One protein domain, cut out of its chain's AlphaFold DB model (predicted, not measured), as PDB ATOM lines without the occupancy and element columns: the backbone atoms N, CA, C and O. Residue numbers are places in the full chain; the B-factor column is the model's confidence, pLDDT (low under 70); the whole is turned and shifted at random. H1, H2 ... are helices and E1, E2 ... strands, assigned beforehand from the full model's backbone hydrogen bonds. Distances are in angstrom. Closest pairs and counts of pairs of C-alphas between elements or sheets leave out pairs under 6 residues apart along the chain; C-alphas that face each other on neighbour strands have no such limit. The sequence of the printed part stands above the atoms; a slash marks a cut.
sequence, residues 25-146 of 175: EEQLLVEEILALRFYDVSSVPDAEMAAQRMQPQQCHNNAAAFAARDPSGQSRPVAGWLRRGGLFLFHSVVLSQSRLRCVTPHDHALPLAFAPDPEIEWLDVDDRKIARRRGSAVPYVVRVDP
ATOM      1  N   GLU A  25     234.572 273.481 171.527       95.38
ATOM      2  CA  GLU A  25     235.566 273.719 172.577       95.38
ATOM      3  C   GLU A  25     236.665 272.654 172.585       95.38
ATOM      4  O   GLU A  25     237.827 272.989 172.807       95.38
ATOM      5  N   GLU A  26     236.327 271.386 172.328       95.94
ATOM      6  CA  GLU A  26     237.329 270.327 172.198       95.94
ATOM      7  C   GLU A  26     238.225 270.577 170.984       95.94
ATOM      8  O   GLU A  26     239.443 270.484 171.106       95.94
ATOM      9  N   GLN A  27     237.646 270.945 169.839       95.25
ATOM     10  CA  GLN A  27     238.411 271.203 168.618       95.25
ATOM     11  C   GLN A  27     239.392 272.370 168.793       95.25
ATOM     12  O   GLN A  27     240.571 272.239 168.465       95.25
ATOM     13  N   LEU A  28     238.933 273.477 169.382       96.25
ATOM     14  CA  LEU A  28     239.801 274.610 169.710       96.25
ATOM     15  C   LEU A  28     240.915 274.199 170.679       96.25
ATOM     16  O   LEU A  28     242.074 274.558 170.485       96.25
ATOM     17  N   LEU A  29     240.585 273.409 171.704       97.44
ATOM     18  CA  LEU A  29     241.577 272.932 172.659       97.44
ATOM     19  C   LEU A  29     242.621 272.024 171.992       97.44
ATOM     20  O   LEU A  29     243.803 272.142 172.299       97.44
ATOM     21  N   VAL A  30     242.226 271.152 171.062       97.25
ATOM     22  CA  VAL A  30     243.158 270.312 170.290       97.25
ATOM     23  C   VAL A  30     244.155 271.163 169.513       97.25
ATOM     24  O   VAL A  30     245.356 270.899 169.577       97.25
ATOM     25  N   GLU A  31     243.679 272.185 168.802       97.38
ATOM     26  CA  GLU A  31     244.533 273.099 168.036       97.38
ATOM     27  C   GLU A  31     245.527 273.830 168.946       97.38
ATOM     28  O   GLU A  31     246.722 273.898 168.646       97.38
ATOM     29  N   GLU A  32     245.056 274.313 170.096       98.00
ATOM     30  CA  GLU A  32     245.899 274.980 171.083       98.00
ATOM     31  C   GLU A  32     246.952 274.035 171.678       98.00
ATOM     32  O   GLU A  32     248.113 274.426 171.799       98.00
ATOM     33  N   ILE A  33     246.586 272.790 172.004       98.31
ATOM     34  CA  ILE A  33     247.527 271.787 172.523       98.31
ATOM     35  C   ILE A  33     248.579 271.433 171.467       98.31
ATOM     36  O   ILE A  33     249.763 271.338 171.789       98.31
ATOM     37  N   LEU A  34     248.177 271.255 170.205       97.31
ATOM     38  CA  LEU A  34     249.092 270.949 169.101       97.31
ATOM     39  C   LEU A  34     250.092 272.079 168.826       97.31
ATOM     40  O   LEU A  34     251.192 271.810 168.342       97.31
ATOM     41  N   ALA A  35     249.733 273.323 169.148       98.19
ATOM     42  CA  ALA A  35     250.627 274.470 169.053       98.19
ATOM     43  C   ALA A  35     251.649 274.549 170.206       98.19
ATOM     44  O   ALA A  35     252.626 275.298 170.107       98.19
ATOM     45  N   LEU A  36     251.461 273.794 171.296       98.38
ATOM     46  CA  LEU A  36     252.418 273.746 172.399       98.38
ATOM     47  C   LEU A  36     253.696 273.000 172.000       98.38
ATOM     48  O   LEU A  36     253.716 272.092 171.167       98.38
ATOM     49  N   ARG A  37     254.798 273.344 172.670       97.62
ATOM     50  CA  ARG A  37     256.062 272.628 172.510       97.62
ATOM     51  C   ARG A  37     256.049 271.336 173.324       97.62
ATOM     52  O   ARG A  37     256.028 271.380 174.554       97.62
ATOM     53  N   PHE A  38     256.153 270.205 172.633       97.12
ATOM     54  CA  PHE A  38     256.348 268.896 173.250       97.12
ATOM     55  C   PHE A  38     257.825 268.642 173.563       97.12
ATOM     56  O   PHE A  38     258.722 269.013 172.802       97.12
ATOM     57  N   TYR A  39     258.058 267.995 174.697       95.81
ATOM     58  CA  TYR A  39     259.354 267.554 175.184       95.81
ATOM     59  C   TYR A  39     259.300 266.057 175.454       95.81
ATOM     60  O   TYR A  39     258.315 265.567 176.009       95.81
ATOM     61  N   ASP A  40     260.382 265.356 175.137       93.81
ATOM     62  CA  ASP A  40     260.565 263.984 175.593       93.81
ATOM     63  C   ASP A  40     260.877 264.005 177.088       93.81
ATOM     64  O   ASP A  40     261.880 264.580 177.530       93.81
ATOM     65  N   VAL A  41     260.009 263.388 177.883       93.12
ATOM     66  CA  VAL A  41     260.198 263.243 179.323       93.12
ATOM     67  C   VAL A  41     260.492 261.789 179.650       93.12
ATOM     68  O   VAL A  41     259.830 260.867 179.175       93.12
ATOM     69  N   SER A  42     261.527 261.591 180.459       91.00
ATOM     70  CA  SER A  42     261.857 260.284 181.023       91.00
ATOM     71  C   SER A  42     261.209 260.130 182.387       91.00
ATOM     72  O   SER A  42     260.940 261.110 183.091       91.00
ATOM     73  N   SER A  43     260.975 258.887 182.772       91.31
ATOM     74  CA  SER A  43     260.475 258.575 184.102       91.31
ATOM     75  C   SER A  43     261.617 258.489 185.092       91.31
ATOM     76  O   SER A  43     262.736 258.084 184.768       91.31
ATOM     77  N   VAL A  44     261.331 258.899 186.321       90.69
ATOM     78  CA  VAL A  44     262.193 258.603 187.460       90.69
ATOM     79  C   VAL A  44     262.304 257.077 187.611       90.69
ATOM     80  O   VAL A  44     261.318 256.391 187.351       90.69
ATOM     81  N   PRO A  45     263.468 256.519 188.001       90.62
ATOM     82  CA  PRO A  45     263.613 255.076 188.169       90.62
ATOM     83  C   PRO A  45     262.569 254.477 189.123       90.62
ATOM     84  O   PRO A  45     262.290 255.051 190.177       90.62
ATOM     85  N   ASP A  46     262.060 253.285 188.808       90.94
ATOM     86  CA  ASP A  46     261.010 252.617 189.595       90.94
ATOM     87  C   ASP A  46     261.377 252.452 191.070       90.94
ATOM     88  O   ASP A  46     260.542 252.658 191.947       90.94
ATOM     89  N   ALA A  47     262.644 252.140 191.364       91.25
ATOM     90  CA  ALA A  47     263.135 252.019 192.734       91.25
ATOM     91  C   ALA A  47     262.990 253.333 193.524       91.25
ATOM     92  O   ALA A  47     262.638 253.314 194.704       91.25
ATOM     93  N   GLU A  48     263.218 254.475 192.875       91.62
ATOM     94  CA  GLU A  48     263.055 255.795 193.484       91.62
ATOM     95  C   GLU A  48     261.567 256.143 193.644       91.62
ATOM     96  O   GLU A  48     261.152 256.577 194.720       91.62
ATOM     97  N   MET A  49     260.734 255.872 192.632       93.06
ATOM     98  CA  MET A  49     259.279 256.054 192.734       93.06
ATOM     99  C   MET A  49     258.669 255.197 193.856       93.06
ATOM    100  O   MET A  49     257.838 255.687 194.626       93.06
ATOM    101  N   ALA A  50     259.121 253.949 194.000       92.88
ATOM    102  CA  ALA A  50     258.700 253.032 195.056       92.88
ATOM    103  C   ALA A  50     259.146 253.508 196.446       92.88
ATOM    104  O   ALA A  50     258.332 253.529 197.373       92.88
ATOM    105  N   ALA A  51     260.397 253.962 196.594       92.81
ATOM    106  CA  ALA A  51     260.893 254.543 197.844       92.81
ATOM    107  C   ALA A  51     260.064 255.767 198.272       92.81
ATOM    108  O   ALA A  51     259.804 255.971 199.459       92.81
ATOM    109  N   GLN A  52     259.578 256.541 197.299       92.00
ATOM    110  CA  GLN A  52     258.691 257.677 197.526       92.00
ATOM    111  C   GLN A  52     257.194 257.313 197.537       92.00
ATOM    112  O   GLN A  52     256.348 258.198 197.680       92.00
ATOM    113  N   ARG A  53     256.831 256.028 197.456       94.75
ATOM    114  CA  ARG A  53     255.440 255.535 197.498       94.75
ATOM    115  C   ARG A  53     254.523 256.160 196.437       94.75
ATOM    116  O   ARG A  53     253.325 256.320 196.687       94.75
ATOM    117  N   MET A  54     255.072 256.517 195.279       95.31
ATOM    118  CA  MET A  54     254.289 257.055 194.164       95.31
ATOM    119  C   MET A  54     253.293 256.004 193.669       95.31
ATOM    120  O   MET A  54     253.610 254.816 193.631       95.31
ATOM    121  N   GLN A  55     252.078 256.434 193.327       94.06
ATOM    122  CA  GLN A  55     250.980 255.531 192.970       94.06
ATOM    123  C   GLN A  55     250.665 255.603 191.469       94.06
ATOM    124  O   GLN A  55     250.654 256.705 190.910       94.06
ATOM    125  N   PRO A  56     250.364 254.476 190.798       91.56
ATOM    126  CA  PRO A  56     249.860 254.499 189.427       91.56
ATOM    127  C   PRO A  56     248.631 255.409 189.301       91.56
ATOM    128  O   PRO A  56     247.834 255.516 190.231       91.56
ATOM    129  N   GLN A  57     248.478 256.065 188.147       88.88
ATOM    130  CA  GLN A  57     247.325 256.926 187.819       88.88
ATOM    131  C   GLN A  57     247.127 258.158 188.731       88.88
ATOM    132  O   GLN A  57     246.169 258.903 188.555       88.88
ATOM    133  N   GLN A  58     248.049 258.447 189.655       94.38
ATOM    134  CA  GLN A  58     247.970 259.605 190.555       94.38
ATOM    135  C   GLN A  58     248.957 260.719 190.182       94.38
ATOM    136  O   GLN A  58     249.627 261.281 191.045       94.38
ATOM    137  N   CYS A  59     249.071 261.054 188.895       95.00
ATOM    138  CA  CYS A  59     250.160 261.908 188.404       95.00
ATOM    139  C   CYS A  59     250.267 263.289 189.065       95.00
ATOM    140  O   CYS A  59     251.366 263.707 189.429       95.00
ATOM    141  N   HIS A  60     249.143 263.962 189.309       96.12
ATOM    142  CA  HIS A  60     249.124 265.265 189.979       96.12
ATOM    143  C   HIS A  60     249.551 265.165 191.451       96.12
ATOM    144  O   HIS A  60     250.400 265.936 191.903       96.12
ATOM    145  N   ASN A  61     249.035 264.168 192.179       95.69
ATOM    146  CA  ASN A  61     249.395 263.932 193.579       95.69
ATOM    147  C   ASN A  61     250.865 263.529 193.714       95.69
ATOM    148  O   ASN A  61     251.558 264.023 194.599       95.69
ATOM    149  N   ASN A  62     251.351 262.672 192.814       96.94
ATOM    150  CA  ASN A  62     252.741 262.238 192.788       96.94
ATOM    151  C   ASN A  62     253.684 263.419 192.532       96.94
ATOM    152  O   ASN A  62     254.644 263.601 193.275       96.94
ATOM    153  N   ALA A  63     253.396 264.259 191.530       96.69
ATOM    154  CA  ALA A  63     254.214 265.433 191.225       96.69
ATOM    155  C   ALA A  63     254.254 266.430 192.395       96.69
ATOM    156  O   ALA A  63     255.325 266.937 192.736       96.69
ATOM    157  N   ALA A  64     253.113 266.670 193.047       95.75
ATOM    158  CA  ALA A  64     253.041 267.520 194.232       95.75
ATOM    159  C   ALA A  64     253.825 266.925 195.417       95.75
ATOM    160  O   ALA A  64     254.621 267.623 196.044       95.75
ATOM    161  N   ALA A  65     253.646 265.632 195.702       96.06
ATOM    162  CA  ALA A  65     254.330 264.946 196.795       96.06
ATOM    163  C   ALA A  65     255.845 264.857 196.577       96.06
ATOM    164  O   ALA A  65     256.605 265.007 197.532       96.06
ATOM    165  N   PHE A  66     256.286 264.634 195.337       96.06
ATOM    166  CA  PHE A  66     257.702 264.611 194.975       96.06
ATOM    167  C   PHE A  66     258.335 265.983 195.220       96.06
ATOM    168  O   PHE A  66     259.340 266.080 195.919       96.06
ATOM    169  N   ALA A  67     257.714 267.054 194.713       95.62
ATOM    170  CA  ALA A  67     258.203 268.415 194.925       95.62
ATOM    171  C   ALA A  67     258.248 268.796 196.415       95.62
ATOM    172  O   ALA A  67     259.223 269.384 196.866       95.62
ATOM    173  N   ALA A  68     257.242 268.402 197.202       95.44
ATOM    174  CA  ALA A  68     257.194 268.684 198.638       95.44
ATOM    175  C   ALA A  68     258.285 267.963 199.453       95.44
ATOM    176  O   ALA A  68     258.589 268.368 200.574       95.44
ATOM    177  N   ARG A  69     258.852 266.876 198.916       94.56
ATOM    178  CA  ARG A  69     259.902 266.077 199.563       94.56
ATOM    179  C   ARG A  69     261.302 266.386 199.048       94.56
ATOM    180  O   ARG A  69     262.251 265.814 199.576       94.56
ATOM    181  N   ASP A  70     261.442 267.252 198.047       92.94
ATOM    182  CA  ASP A  70     262.743 267.656 197.526       92.94
ATOM    183  C   ASP A  70     263.451 268.592 198.523       92.94
ATOM    184  O   ASP A  70     263.063 269.759 198.648       92.94
ATOM    185  N   PRO A  71     264.520 268.138 199.207       92.19
ATOM    186  CA  PRO A  71     265.218 268.954 200.196       92.19
ATOM    187  C   PRO A  71     265.943 270.154 199.573       92.19
ATOM    188  O   PRO A  71     266.286 271.093 200.287       92.19
ATOM    189  N   SER A  72     266.196 270.137 198.261       92.56
ATOM    190  CA  SER A  72     266.818 271.262 197.562       92.56
ATOM    191  C   SER A  72     265.832 272.393 197.259       92.56
ATOM    192  O   SER A  72     266.264 273.505 196.954       92.56
ATOM    193  N   GLY A  73     264.523 272.115 197.315       93.19
ATOM    194  CA  GLY A  73     263.464 273.053 196.938       93.19
ATOM    195  C   GLY A  73     263.466 273.450 195.457       93.19
ATOM    196  O   GLY A  73     262.812 274.423 195.088       93.19
ATOM    197  N   GLN A  74     264.213 272.745 194.600       94.19
ATOM    198  CA  GLN A  74     264.344 273.079 193.177       94.19
ATOM    199  C   GLN A  74     263.290 272.391 192.304       94.19
ATOM    200  O   GLN A  74     263.104 272.766 191.144       94.19
ATOM    201  N   SER A  75     262.617 271.378 192.844       96.31
ATOM    202  CA  SER A  75     261.566 270.636 192.164       96.31
ATOM    203  C   SER A  75     260.230 271.358 192.263       96.31
ATOM    204  O   SER A  75     259.793 271.743 193.345       96.31
ATOM    205  N   ARG A  76     259.533 271.484 191.133       96.75
ATOM    206  CA  ARG A  76     258.155 271.989 191.093       96.75
ATOM    207  C   ARG A  76     257.262 271.121 190.210       96.75
ATOM    208  O   ARG A  76     257.732 270.650 189.169       96.75
ATOM    209  N   PRO A  77     255.984 270.929 190.576       97.25
ATOM    210  CA  PRO A  77     255.031 270.274 189.697       97.25
ATOM    211  C   PRO A  77     254.766 271.153 188.469       97.25
ATOM    212  O   PRO A  77     254.711 272.383 188.553       97.25
ATOM    213  N   VAL A  78     254.602 270.512 187.318       97.94
ATOM    214  CA  VAL A  78     254.240 271.140 186.046       97.94
ATOM    215  C   VAL A  78     253.064 270.374 185.469       97.94
ATOM    216  O   VAL A  78     253.136 269.156 185.312       97.94
ATOM    217  N   ALA A  79     251.983 271.085 185.175       98.19
ATOM    218  CA  ALA A  79     250.793 270.532 184.548       98.19
ATOM    219  C   ALA A  79     250.806 270.790 183.036       98.19
ATOM    220  O   ALA A  79     251.440 271.733 182.559       98.19
ATOM    221  N   GLY A  80     250.154 269.912 182.284       98.38
ATOM    222  CA  GLY A  80     250.121 269.996 180.833       98.38
ATOM    223  C   GLY A  80     249.554 268.734 180.207       98.38
ATOM    224  O   GLY A  80     248.774 268.010 180.831       98.38
ATOM    225  N   TRP A  81     249.982 268.465 178.980       98.19
ATOM    226  CA  TRP A  81     249.392 267.450 178.120       98.19
ATOM    227  C   TRP A  81     250.405 266.369 177.788       98.19
ATOM    228  O   TRP A  81     251.427 266.621 177.149       98.19
ATOM    229  N   LEU A  82     250.109 265.145 178.215       95.69
ATOM    230  CA  LEU A  82     250.822 263.955 177.780       95.69
ATOM    231  C   LEU A  82     250.176 263.444 176.492       95.69
ATOM    232  O   LEU A  82     249.003 263.075 176.494       95.69
ATOM    233  N   ARG A  83     250.935 263.392 175.398       93.81
ATOM    234  CA  ARG A  83     250.482 262.781 174.150       93.81
ATOM    235  C   ARG A  83     250.672 261.270 174.217       93.81
ATOM    236  O   ARG A  83     251.778 260.788 174.450       93.81
ATOM    237  N   ARG A  84     249.593 260.532 173.970       87.75
ATOM    238  CA  ARG A  84     249.576 259.070 173.880       87.75
ATOM    239  C   ARG A  84     248.756 258.671 172.652       87.75
ATOM    240  O   ARG A  84     247.526 258.705 172.693       87.75
ATOM    241  N   GLY A  85     249.468 258.424 171.549       86.56
ATOM    242  CA  GLY A  85     248.930 258.255 170.192       86.56
ATOM    243  C   GLY A  85     247.861 259.284 169.839       86.56
ATOM    244  O   GLY A  85     248.172 260.465 169.664       86.56
ATOM    245  N   GLY A  86     246.608 258.833 169.725       90.44
ATOM    246  CA  GLY A  86     245.454 259.650 169.327       90.44
ATOM    247  C   GLY A  86     244.827 260.510 170.431       90.44
ATOM    248  O   GLY A  86     243.788 261.124 170.188       90.44
ATOM    249  N   LEU A  87     245.410 260.548 171.632       93.69
ATOM    250  CA  LEU A  87     244.861 261.249 172.795       93.69
ATOM    251  C   LEU A  87     245.891 262.190 173.434       93.69
ATOM    252  O   LEU A  87     247.085 261.884 173.504       93.69
ATOM    253  N   PHE A  88     245.401 263.298 173.983       96.50
ATOM    254  CA  PHE A  88     246.094 264.085 174.995       96.50
ATOM    255  C   PHE A  88     245.480 263.799 176.362       96.50
ATOM    256  O   PHE A  88     244.265 263.882 176.539       96.50
ATOM    257  N   LEU A  89     246.324 263.464 177.331       95.25
ATOM    258  CA  LEU A  89     245.934 263.223 178.713       95.25
ATOM    259  C   LEU A  89     246.383 264.403 179.567       95.25
ATOM    260  O   LEU A  89     247.549 264.806 179.498       95.25
ATOM    261  N   PHE A  90     245.484 264.925 180.396       97.25
ATOM    262  CA  PHE A  90     245.860 265.901 181.405       97.25
ATOM    263  C   PHE A  90     246.794 265.232 182.418       97.25
ATOM    264  O   PHE A  90     246.441 264.244 183.067       97.25
ATOM    265  N   HIS A  91     248.025 265.729 182.504       97.12
ATOM    266  CA  HIS A  91     249.107 265.055 183.210       97.12
ATOM    267  C   HIS A  91     249.973 266.040 183.994       97.12
ATOM    268  O   HIS A  91     250.025 267.238 183.697       97.12
ATOM    269  N   SER A  92     250.686 265.527 184.998       97.31
ATOM    270  CA  SER A  92     251.711 266.290 185.706       97.31
ATOM    271  C   SER A  92     253.039 265.563 185.780       97.31
ATOM    272  O   SER A  92     253.114 264.377 186.091       97.31
ATOM    273  N   VAL A  93     254.088 266.343 185.555       97.25
ATOM    274  CA  VAL A  93     255.492 265.959 185.683       97.25
ATOM    275  C   VAL A  93     256.170 266.873 186.702       97.25
ATOM    276  O   VAL A  93     255.601 267.878 187.131       97.25
ATOM    277  N   VAL A  94     257.401 266.549 187.085       97.25
ATOM    278  CA  VAL A  94     258.234 267.422 187.919       97.25
ATOM    279  C   VAL A  94     259.283 268.093 187.044       97.25
ATOM    280  O   VAL A  94     259.969 267.421 186.276       97.25
ATOM    281  N   LEU A  95     259.432 269.412 187.173       97.12
ATOM    282  CA  LEU A  95     260.607 270.127 186.686       97.12
ATOM    283  C   LEU A  95     261.620 270.237 187.821       97.12
ATOM    284  O   LEU A  95     261.313 270.844 188.843       97.12
ATOM    285  N   SER A  96     262.826 269.712 187.617       94.06
ATOM    286  CA  SER A  96     263.957 269.869 188.536       94.06
ATOM    287  C   SER A  96     265.238 270.133 187.747       94.06
ATOM    288  O   SER A  96     265.479 269.486 186.726       94.06
ATOM    289  N   GLN A  97     266.040 271.113 188.175       85.06
ATOM    290  CA  GLN A  97     267.337 271.460 187.565       85.06
ATOM    291  C   GLN A  97     267.323 271.665 186.031       85.06
ATOM    292  O   GLN A  97     268.357 271.481 185.397       85.06
ATOM    293  N   SER A  98     266.183 272.043 185.428       88.94
ATOM    294  CA  SER A  98     265.892 272.156 183.973       88.94
ATOM    295  C   SER A  98     265.403 270.902 183.231       88.94
ATOM    296  O   SER A  98     265.171 270.965 182.025       88.94
ATOM    297  N   ARG A  99     265.175 269.774 183.915       93.50
ATOM    298  CA  ARG A  99     264.645 268.549 183.295       93.50
ATOM    299  C   ARG A  99     263.231 268.254 183.766       93.50
ATOM    300  O   ARG A  99     262.959 268.274 184.965       93.50
ATOM    301  N   LEU A 100     262.360 267.947 182.813       96.19
ATOM    302  CA  LEU A 100     261.031 267.409 183.074       96.19
ATOM    303  C   LEU A 100     261.139 265.894 183.261       96.19
ATOM    304  O   LEU A 100     261.770 265.214 182.448       96.19
ATOM    305  N   ARG A 101     260.543 265.371 184.334       94.62
ATOM    306  CA  ARG A 101     260.498 263.934 184.621       94.62
ATOM    307  C   ARG A 101     259.111 263.488 185.050       94.62
ATOM    308  O   ARG A 101     258.486 264.126 185.900       94.62
ATOM    309  N   CYS A 102     258.658 262.365 184.504       94.56
ATOM    310  CA  CYS A 102     257.470 261.690 185.008       94.56
ATOM    311  C   CYS A 102     257.808 260.989 186.332       94.56
ATOM    312  O   CYS A 102     258.827 260.311 186.448       94.56
ATOM    313  N   VAL A 103     256.952 261.165 187.337       95.25
ATOM    314  CA  VAL A 103     257.082 260.543 188.671       95.25
ATOM    315  C   VAL A 103     255.895 259.631 188.982       95.25
ATOM    316  O   VAL A 103     255.542 259.409 190.137       95.25
ATOM    317  N   THR A 104     255.226 259.147 187.937       94.06
ATOM    318  CA  THR A 104     254.072 258.255 188.050       94.06
ATOM    319  C   THR A 104     254.466 256.885 187.533       94.06
ATOM    320  O   THR A 104     254.872 256.805 186.379       94.06
ATOM    321  N   PRO A 105     254.322 255.815 188.329       90.81
ATOM    322  CA  PRO A 105     254.564 254.464 187.846       90.81
ATOM    323  C   PRO A 105     253.668 254.130 186.648       90.81
ATOM    324  O   PRO A 105     252.458 254.380 186.681       90.81
ATOM    325  N   HIS A 106     254.267 253.561 185.606       82.38
ATOM    326  CA  HIS A 106     253.584 253.066 184.416       82.38
ATOM    327  C   HIS A 106     254.355 251.884 183.821       82.38
ATOM    328  O   HIS A 106     255.582 251.854 183.855       82.38
ATOM    329  N   ASP A 107     253.632 250.937 183.226       70.06
ATOM    330  CA  ASP A 107     254.183 249.639 182.807       70.06
ATOM    331  C   ASP A 107     255.105 249.711 181.573       70.06
ATOM    332  O   ASP A 107     255.748 248.727 181.206       70.06
ATOM    333  N   HIS A 108     255.192 250.875 180.924       64.50
ATOM    334  CA  HIS A 108     255.995 251.083 179.720       64.50
ATOM    335  C   HIS A 108     257.105 252.106 179.971       64.50
ATOM    336  O   HIS A 108     256.836 253.261 180.294       64.50
ATOM    337  N   ALA A 109     258.358 251.695 179.774       59.88
ATOM    338  CA  ALA A 109     259.552 252.534 179.910       59.88
ATOM    339  C   ALA A 109     259.867 253.332 178.626       59.88
ATOM    340  O   ALA A 109     261.024 253.429 178.215       59.88
ATOM    341  N   LEU A 110     258.842 253.857 177.949       65.19
ATOM    342  CA  LEU A 110     259.029 254.660 176.739       65.19
ATOM    343  C   LEU A 110     259.191 256.142 177.096       65.19
ATOM    344  O   LEU A 110     258.582 256.599 178.068       65.19
ATOM    345  N   PRO A 111     259.990 256.907 176.326       72.56
ATOM    346  CA  PRO A 111     259.967 258.355 176.435       72.56
ATOM    347  C   PRO A 111     258.542 258.851 176.178       72.56
ATOM    348  O   PRO A 111     257.867 258.427 175.241       72.56
ATOM    349  N   LEU A 112     258.079 259.727 177.059       85.75
ATOM    350  CA  LEU A 112     256.734 260.275 177.040       85.75
ATOM    351  C   LEU A 112     256.774 261.656 176.376       85.75
ATOM    352  O   LEU A 112     257.559 262.507 176.785       85.75
ATOM    353  N   ALA A 113     255.925 261.910 175.380       94.31
ATOM    354  CA  ALA A 113     255.830 263.229 174.758       94.31
ATOM    355  C   ALA A 113     254.913 264.135 175.590       94.31
ATOM    356  O   ALA A 113     253.695 263.953 175.602       94.31
ATOM    357  N   PHE A 114     255.480 265.120 176.285       97.06
ATOM    358  CA  PHE A 114     254.743 266.002 177.191       97.06
ATOM    359  C   PHE A 114     254.906 267.475 176.817       97.06
ATOM    360  O   PHE A 114     256.021 267.956 176.622       97.06
ATOM    361  N   ALA A 115     253.798 268.209 176.776       98.31
ATOM    362  CA  ALA A 115     253.780 269.653 176.587       98.31
ATOM    363  C   ALA A 115     253.303 270.351 177.872       98.31
ATOM    364  O   ALA A 115     252.136 270.198 178.239       98.31
ATOM    365  N   PRO A 116     254.163 271.122 178.566       98.38
ATOM    366  CA  PRO A 116     253.720 272.028 179.620       98.38
ATOM    367  C   PRO A 116     252.687 273.018 179.078       98.38
ATOM    368  O   PRO A 116     252.911 273.615 178.024       98.38
ATOM    369  N   ASP A 117     251.604 273.236 179.820       98.44
ATOM    370  CA  ASP A 117     250.595 274.232 179.467       98.44
ATOM    371  C   ASP A 117     250.602 275.354 180.518       98.44
ATOM    372  O   ASP A 117     250.157 275.136 181.650       98.44
ATOM    373  N   PRO A 118     251.151 276.539 180.190       97.19
ATOM    374  CA  PRO A 118     251.287 277.633 181.146       97.19
ATOM    375  C   PRO A 118     249.949 278.273 181.528       97.19
ATOM    376  O   PRO A 118     249.918 279.058 182.470       97.19
ATOM    377  N   GLU A 119     248.864 277.963 180.821       97.94
ATOM    378  CA  GLU A 119     247.544 278.506 181.132       97.94
ATOM    379  C   GLU A 119     246.730 277.622 182.074       97.94
ATOM    380  O   GLU A 119     245.609 277.984 182.441       97.94
ATOM    381  N   ILE A 120     247.273 276.463 182.458       98.25
ATOM    382  CA  ILE A 120     246.690 275.622 183.496       98.25
ATOM    383  C   ILE A 120     247.102 276.154 184.866       98.25
ATOM    384  O   ILE A 120     248.273 276.154 185.247       98.25
ATOM    385  N   GLU A 121     246.097 276.522 185.646       96.62
ATOM    386  CA  GLU A 121     246.218 277.023 187.004       96.62
ATOM    387  C   GLU A 121     245.587 276.032 187.982       96.62
ATOM    388  O   GLU A 121     244.530 275.448 187.725       96.62
ATOM    389  N   TRP A 122     246.232 275.851 189.135       94.56
ATOM    390  CA  TRP A 122     245.674 275.088 190.247       94.56
ATOM    391  C   TRP A 122     245.062 276.044 191.257       94.56
ATOM    392  O   TRP A 122     245.749 276.927 191.766       94.56
ATOM    393  N   LEU A 123     243.791 275.833 191.576       93.44
ATOM    394  CA  LEU A 123     243.059 276.597 192.579       93.44
ATOM    395  C   LEU A 123     242.728 275.692 193.763       93.44
ATOM    396  O   LEU A 123     242.348 274.536 193.569       93.44
ATOM    397  N   ASP A 124     242.843 276.223 194.974       92.38
ATOM    398  CA  ASP A 124     242.370 275.564 196.188       92.38
ATOM    399  C   ASP A 124     240.912 275.990 196.444       92.38
ATOM    400  O   ASP A 124     240.626 277.166 196.664       92.38
ATOM    401  N   VAL A 125     239.980 275.038 196.360       91.19
ATOM    402  CA  VAL A 125     238.536 275.229 196.580       91.19
ATOM    403  C   VAL A 125     238.048 274.138 197.528       91.19
ATOM    404  O   VAL A 125     238.166 272.958 197.204       91.19
ATOM    405  N   ASP A 126     237.516 274.521 198.692       91.44
ATOM    406  CA  ASP A 126     237.005 273.603 199.726       91.44
ATOM    407  C   ASP A 126     237.990 272.463 200.070       91.44
ATOM    408  O   ASP A 126     237.647 271.281 200.010       91.44
ATOM    409  N   ASP A 127     239.248 272.820 200.361       87.69
ATOM    410  CA  ASP A 127     240.362 271.893 200.643       87.69
ATOM    411  C   ASP A 127     240.694 270.908 199.502       87.69
ATOM    412  O   ASP A 127     241.365 269.890 199.700       87.69
ATOM    413  N   ARG A 128     240.251 271.203 198.274       85.81
ATOM    414  CA  ARG A 128     240.557 270.428 197.069       85.81
ATOM    415  C   ARG A 128     241.303 271.277 196.056       85.81
ATOM    416  O   ARG A 128     240.943 272.420 195.794       85.81
ATOM    417  N   LYS A 129     242.301 270.674 195.409       89.44
ATOM    418  CA  LYS A 129     242.964 271.271 194.249       89.44
ATOM    419  C   LYS A 129     242.164 270.987 192.987       89.44
ATOM    420  O   LYS A 129     242.000 269.831 192.605       89.44
ATOM    421  N   ILE A 130     241.697 272.042 192.332       93.94
ATOM    422  CA  ILE A 130     241.035 271.969 191.028       93.94
ATOM    423  C   ILE A 130     241.920 272.615 189.966       93.94
ATOM    424  O   ILE A 130     242.489 273.681 190.188       93.94
ATOM    425  N   ALA A 131     242.035 271.971 188.806       96.31
ATOM    426  CA  ALA A 131     242.726 272.547 187.661       96.31
ATOM    427  C   ALA A 131     241.744 273.355 186.809       96.31
ATOM    428  O   ALA A 131     240.656 272.875 186.464       96.31
ATOM    429  N   ARG A 132     242.137 274.576 186.448       97.44
ATOM    430  CA  ARG A 132     241.425 275.431 185.499       97.44
ATOM    431  C   ARG A 132     242.360 275.856 184.379       97.44
ATOM    432  O   ARG A 132     243.537 276.068 184.619       97.44
ATOM    433  N   ARG A 133     241.826 276.016 183.172       97.31
ATOM    434  CA  ARG A 133     242.527 276.622 182.037       97.31
ATOM    435  C   ARG A 133     241.674 277.753 181.491       97.31
ATOM    436  O   ARG A 133     240.529 277.514 181.109       97.31
ATOM    437  N   ARG A 134     242.186 278.989 181.547       95.31
ATOM    438  CA  ARG A 134     241.418 280.220 181.252       95.31
ATOM    439  C   ARG A 134     240.041 280.263 181.954       95.31
ATOM    440  O   ARG A 134     239.036 280.632 181.356       95.31
ATOM    441  N   GLY A 135     239.974 279.825 183.215       94.00
ATOM    442  CA  GLY A 135     238.736 279.778 184.017       94.00
ATOM    443  C   GLY A 135     237.828 278.554 183.793       94.00
ATOM    444  O   GLY A 135     236.983 278.245 184.641       94.00
ATOM    445  N   SER A 136     238.031 277.784 182.724       94.56
ATOM    446  CA  SER A 136     237.271 276.558 182.438       94.56
ATOM    447  C   SER A 136     237.882 275.334 183.116       94.56
ATOM    448  O   SER A 136     239.077 275.306 183.394       94.56
ATOM    449  N   ALA A 137     237.067 274.321 183.422       95.31
ATOM    450  CA  ALA A 137     237.575 273.050 183.942       95.31
ATOM    451  C   ALA A 137     238.469 272.372 182.895       95.31
ATOM    452  O   ALA A 137     238.117 272.339 181.717       95.31
ATOM    453  N   VAL A 138     239.615 271.838 183.324       96.81
ATOM    454  CA  VAL A 138     240.519 271.117 182.419       96.81
ATOM    455  C   VAL A 138     239.956 269.715 182.163       96.81
ATOM    456  O   VAL A 138     239.773 268.966 183.128       96.81
ATOM    457  N   PRO A 139     239.662 269.336 180.907       95.75
ATOM    458  CA  PRO A 139     239.235 267.978 180.603       95.75
ATOM    459  C   PRO A 139     240.383 266.997 180.848       95.75
ATOM    460  O   PRO A 139     241.542 267.290 180.559       95.75
ATOM    461  N   TYR A 140     240.060 265.813 181.365       93.69
ATOM    462  CA  TYR A 140     241.074 264.795 181.641       93.69
ATOM    463  C   TYR A 140     241.655 264.172 180.360       93.69
ATOM    464  O   TYR A 140     242.836 263.830 180.316       93.69
ATOM    465  N   VAL A 141     240.835 264.047 179.314       94.56
ATOM    466  CA  VAL A 141     241.206 263.490 178.007       94.56
ATOM    467  C   VAL A 141     240.728 264.435 176.914       94.56
ATOM    468  O   VAL A 141     239.609 264.939 176.985       94.56
ATOM    469  N   VAL A 142     241.563 264.637 175.898       96.50
ATOM    470  CA  VAL A 142     241.241 265.387 174.680       96.50
ATOM    471  C   VAL A 142     241.635 264.540 173.471       96.50
ATOM    472  O   VAL A 142     242.714 263.944 173.448       96.50
ATOM    473  N   ARG A 143     240.761 264.445 172.468       96.12
ATOM    474  CA  ARG A 143     240.964 263.583 171.293       96.12
ATOM    475  C   ARG A 143     241.701 264.338 170.192       96.12
ATOM    476  O   ARG A 143     241.212 265.362 169.750       96.12
ATOM    477  N   VAL A 144     242.840 263.826 169.715       95.00
ATOM    478  CA  VAL A 144     243.652 264.499 168.672       95.00
ATOM    479  C   VAL A 144     242.880 264.637 167.355       95.00
ATOM    480  O   VAL A 144     242.962 265.664 166.696       95.00
ATOM    481  N   ASP A 145     242.129 263.600 166.981       94.31
ATOM    482  CA  ASP A 145     241.191 263.600 165.852       94.31
ATOM    483  C   ASP A 145     239.846 263.067 166.364       94.31
ATOM    484  O   ASP A 145     239.618 261.850 166.331       94.31
ATOM    485  N   PRO A 146     238.974 263.933 166.921       92.50
ATOM    486  CA  PRO A 146     237.753 263.494 167.584       92.50
ATOM    487  C   PRO A 146     236.890 262.594 166.698       92.50
ATOM    488  O   PRO A 146     236.428 261.555 167.169       92.50
TER     489      PRO A 146
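What this domain is: This is residues 25 to 146 of the 175 residues of an uncharacterized protein of Sphingobium algorifonticola (UniProt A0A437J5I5). A small closed barrel of five strands, E1 to E5, has H3 packed along its outside over E2 and E3, and H1 laid across another part of its outside near the short added strand E8. The hairpin of E6 and E7 reaches away from the barrel as a small two-stranded arm. The printed part has 122 residues with three named helices and eight named strands, in the order H1 E1 H2 H3 E2 E3 E4 E5 E6 E7 E8; the barrel is mixed, the E6 and E7 sheet antiparallel, the class mixed helices and strands. The whole is compact, with a radius of gyration of the C-alphas of 14.3 A and spans of 40 by 36 by 24 A.

How they stand to each other: Go round the ring from E1, residues 39 to 43, to E4, residues 99 to 102, E3, residues 87 to 96, E2, residues 76 to 84, E5, residues 112 to 116, and back to E1. E1 and E4 are parallel, with N 102 and O 42 at 3.0 A; the other neighbours in the ring are antiparallel, for instance E3 and E2, with N 78 and O 93 at 2.8 A, and E5 and E1, with N 39 and O 114 at 2.8 A. E2, E3 and E4 form a meander, each strand the antiparallel neighbour of the one before; with E5, which is antiparallel to E2 with N 83 and O 113 at 2.8 A, they form a Greek key, the first strand the neighbour of the fourth. E2 bends by 58 degrees at residue 80 and E3 by 61 degrees at residue 90. E8, residues 141 to 143, is antiparallel to E3, with N 88 and O 142 at 2.8 A. Outside the barrel, H3, residues 59 to 69, is on it at a height over the sheet of 8.2 A and runs along the strands, at 4 degrees to E3 on the local plane; its closest C-alphas to E3 are His 60 and Ser 92, 5.1 A. H1, residues 25 to 34, also outside, runs across the strands at a height of 8.8 A; its closest C-alphas to E8 are Glu 26 and Val 142, 6.8 A. H2, residues 46 to 51, is not on the barrel and touches no helix. In the hairpin of E6, residues 120 to 125, and E7, residues 128 to 133, N 121 and O 132 are 2.8 A apart. In H1, H2 and H3 every O i to N i+4 pair is within hydrogen-bond range.

Where its parts are: Find C-alpha 25 at (235.566, 273.719, 172.577), where H1 begins its 14.2 A. The longest strand, E3, runs 26.2 A from C-alpha 87 at (244.861, 261.249, 172.795); E2 spans 23.2 A, E7 16.4 A, and H3 and E6 15.4 A each. E8 ends at C-alpha 143, at (240.964, 263.583, 171.293).

The domain as a whole: The farthest C-alphas, those of Pro 71 and Pro 146, are 43.0 A apart. The printed part has no cut, and no link is long. Mean pLDDT of the printed part is 93.3; look for values under 70 at residues 108 to 110.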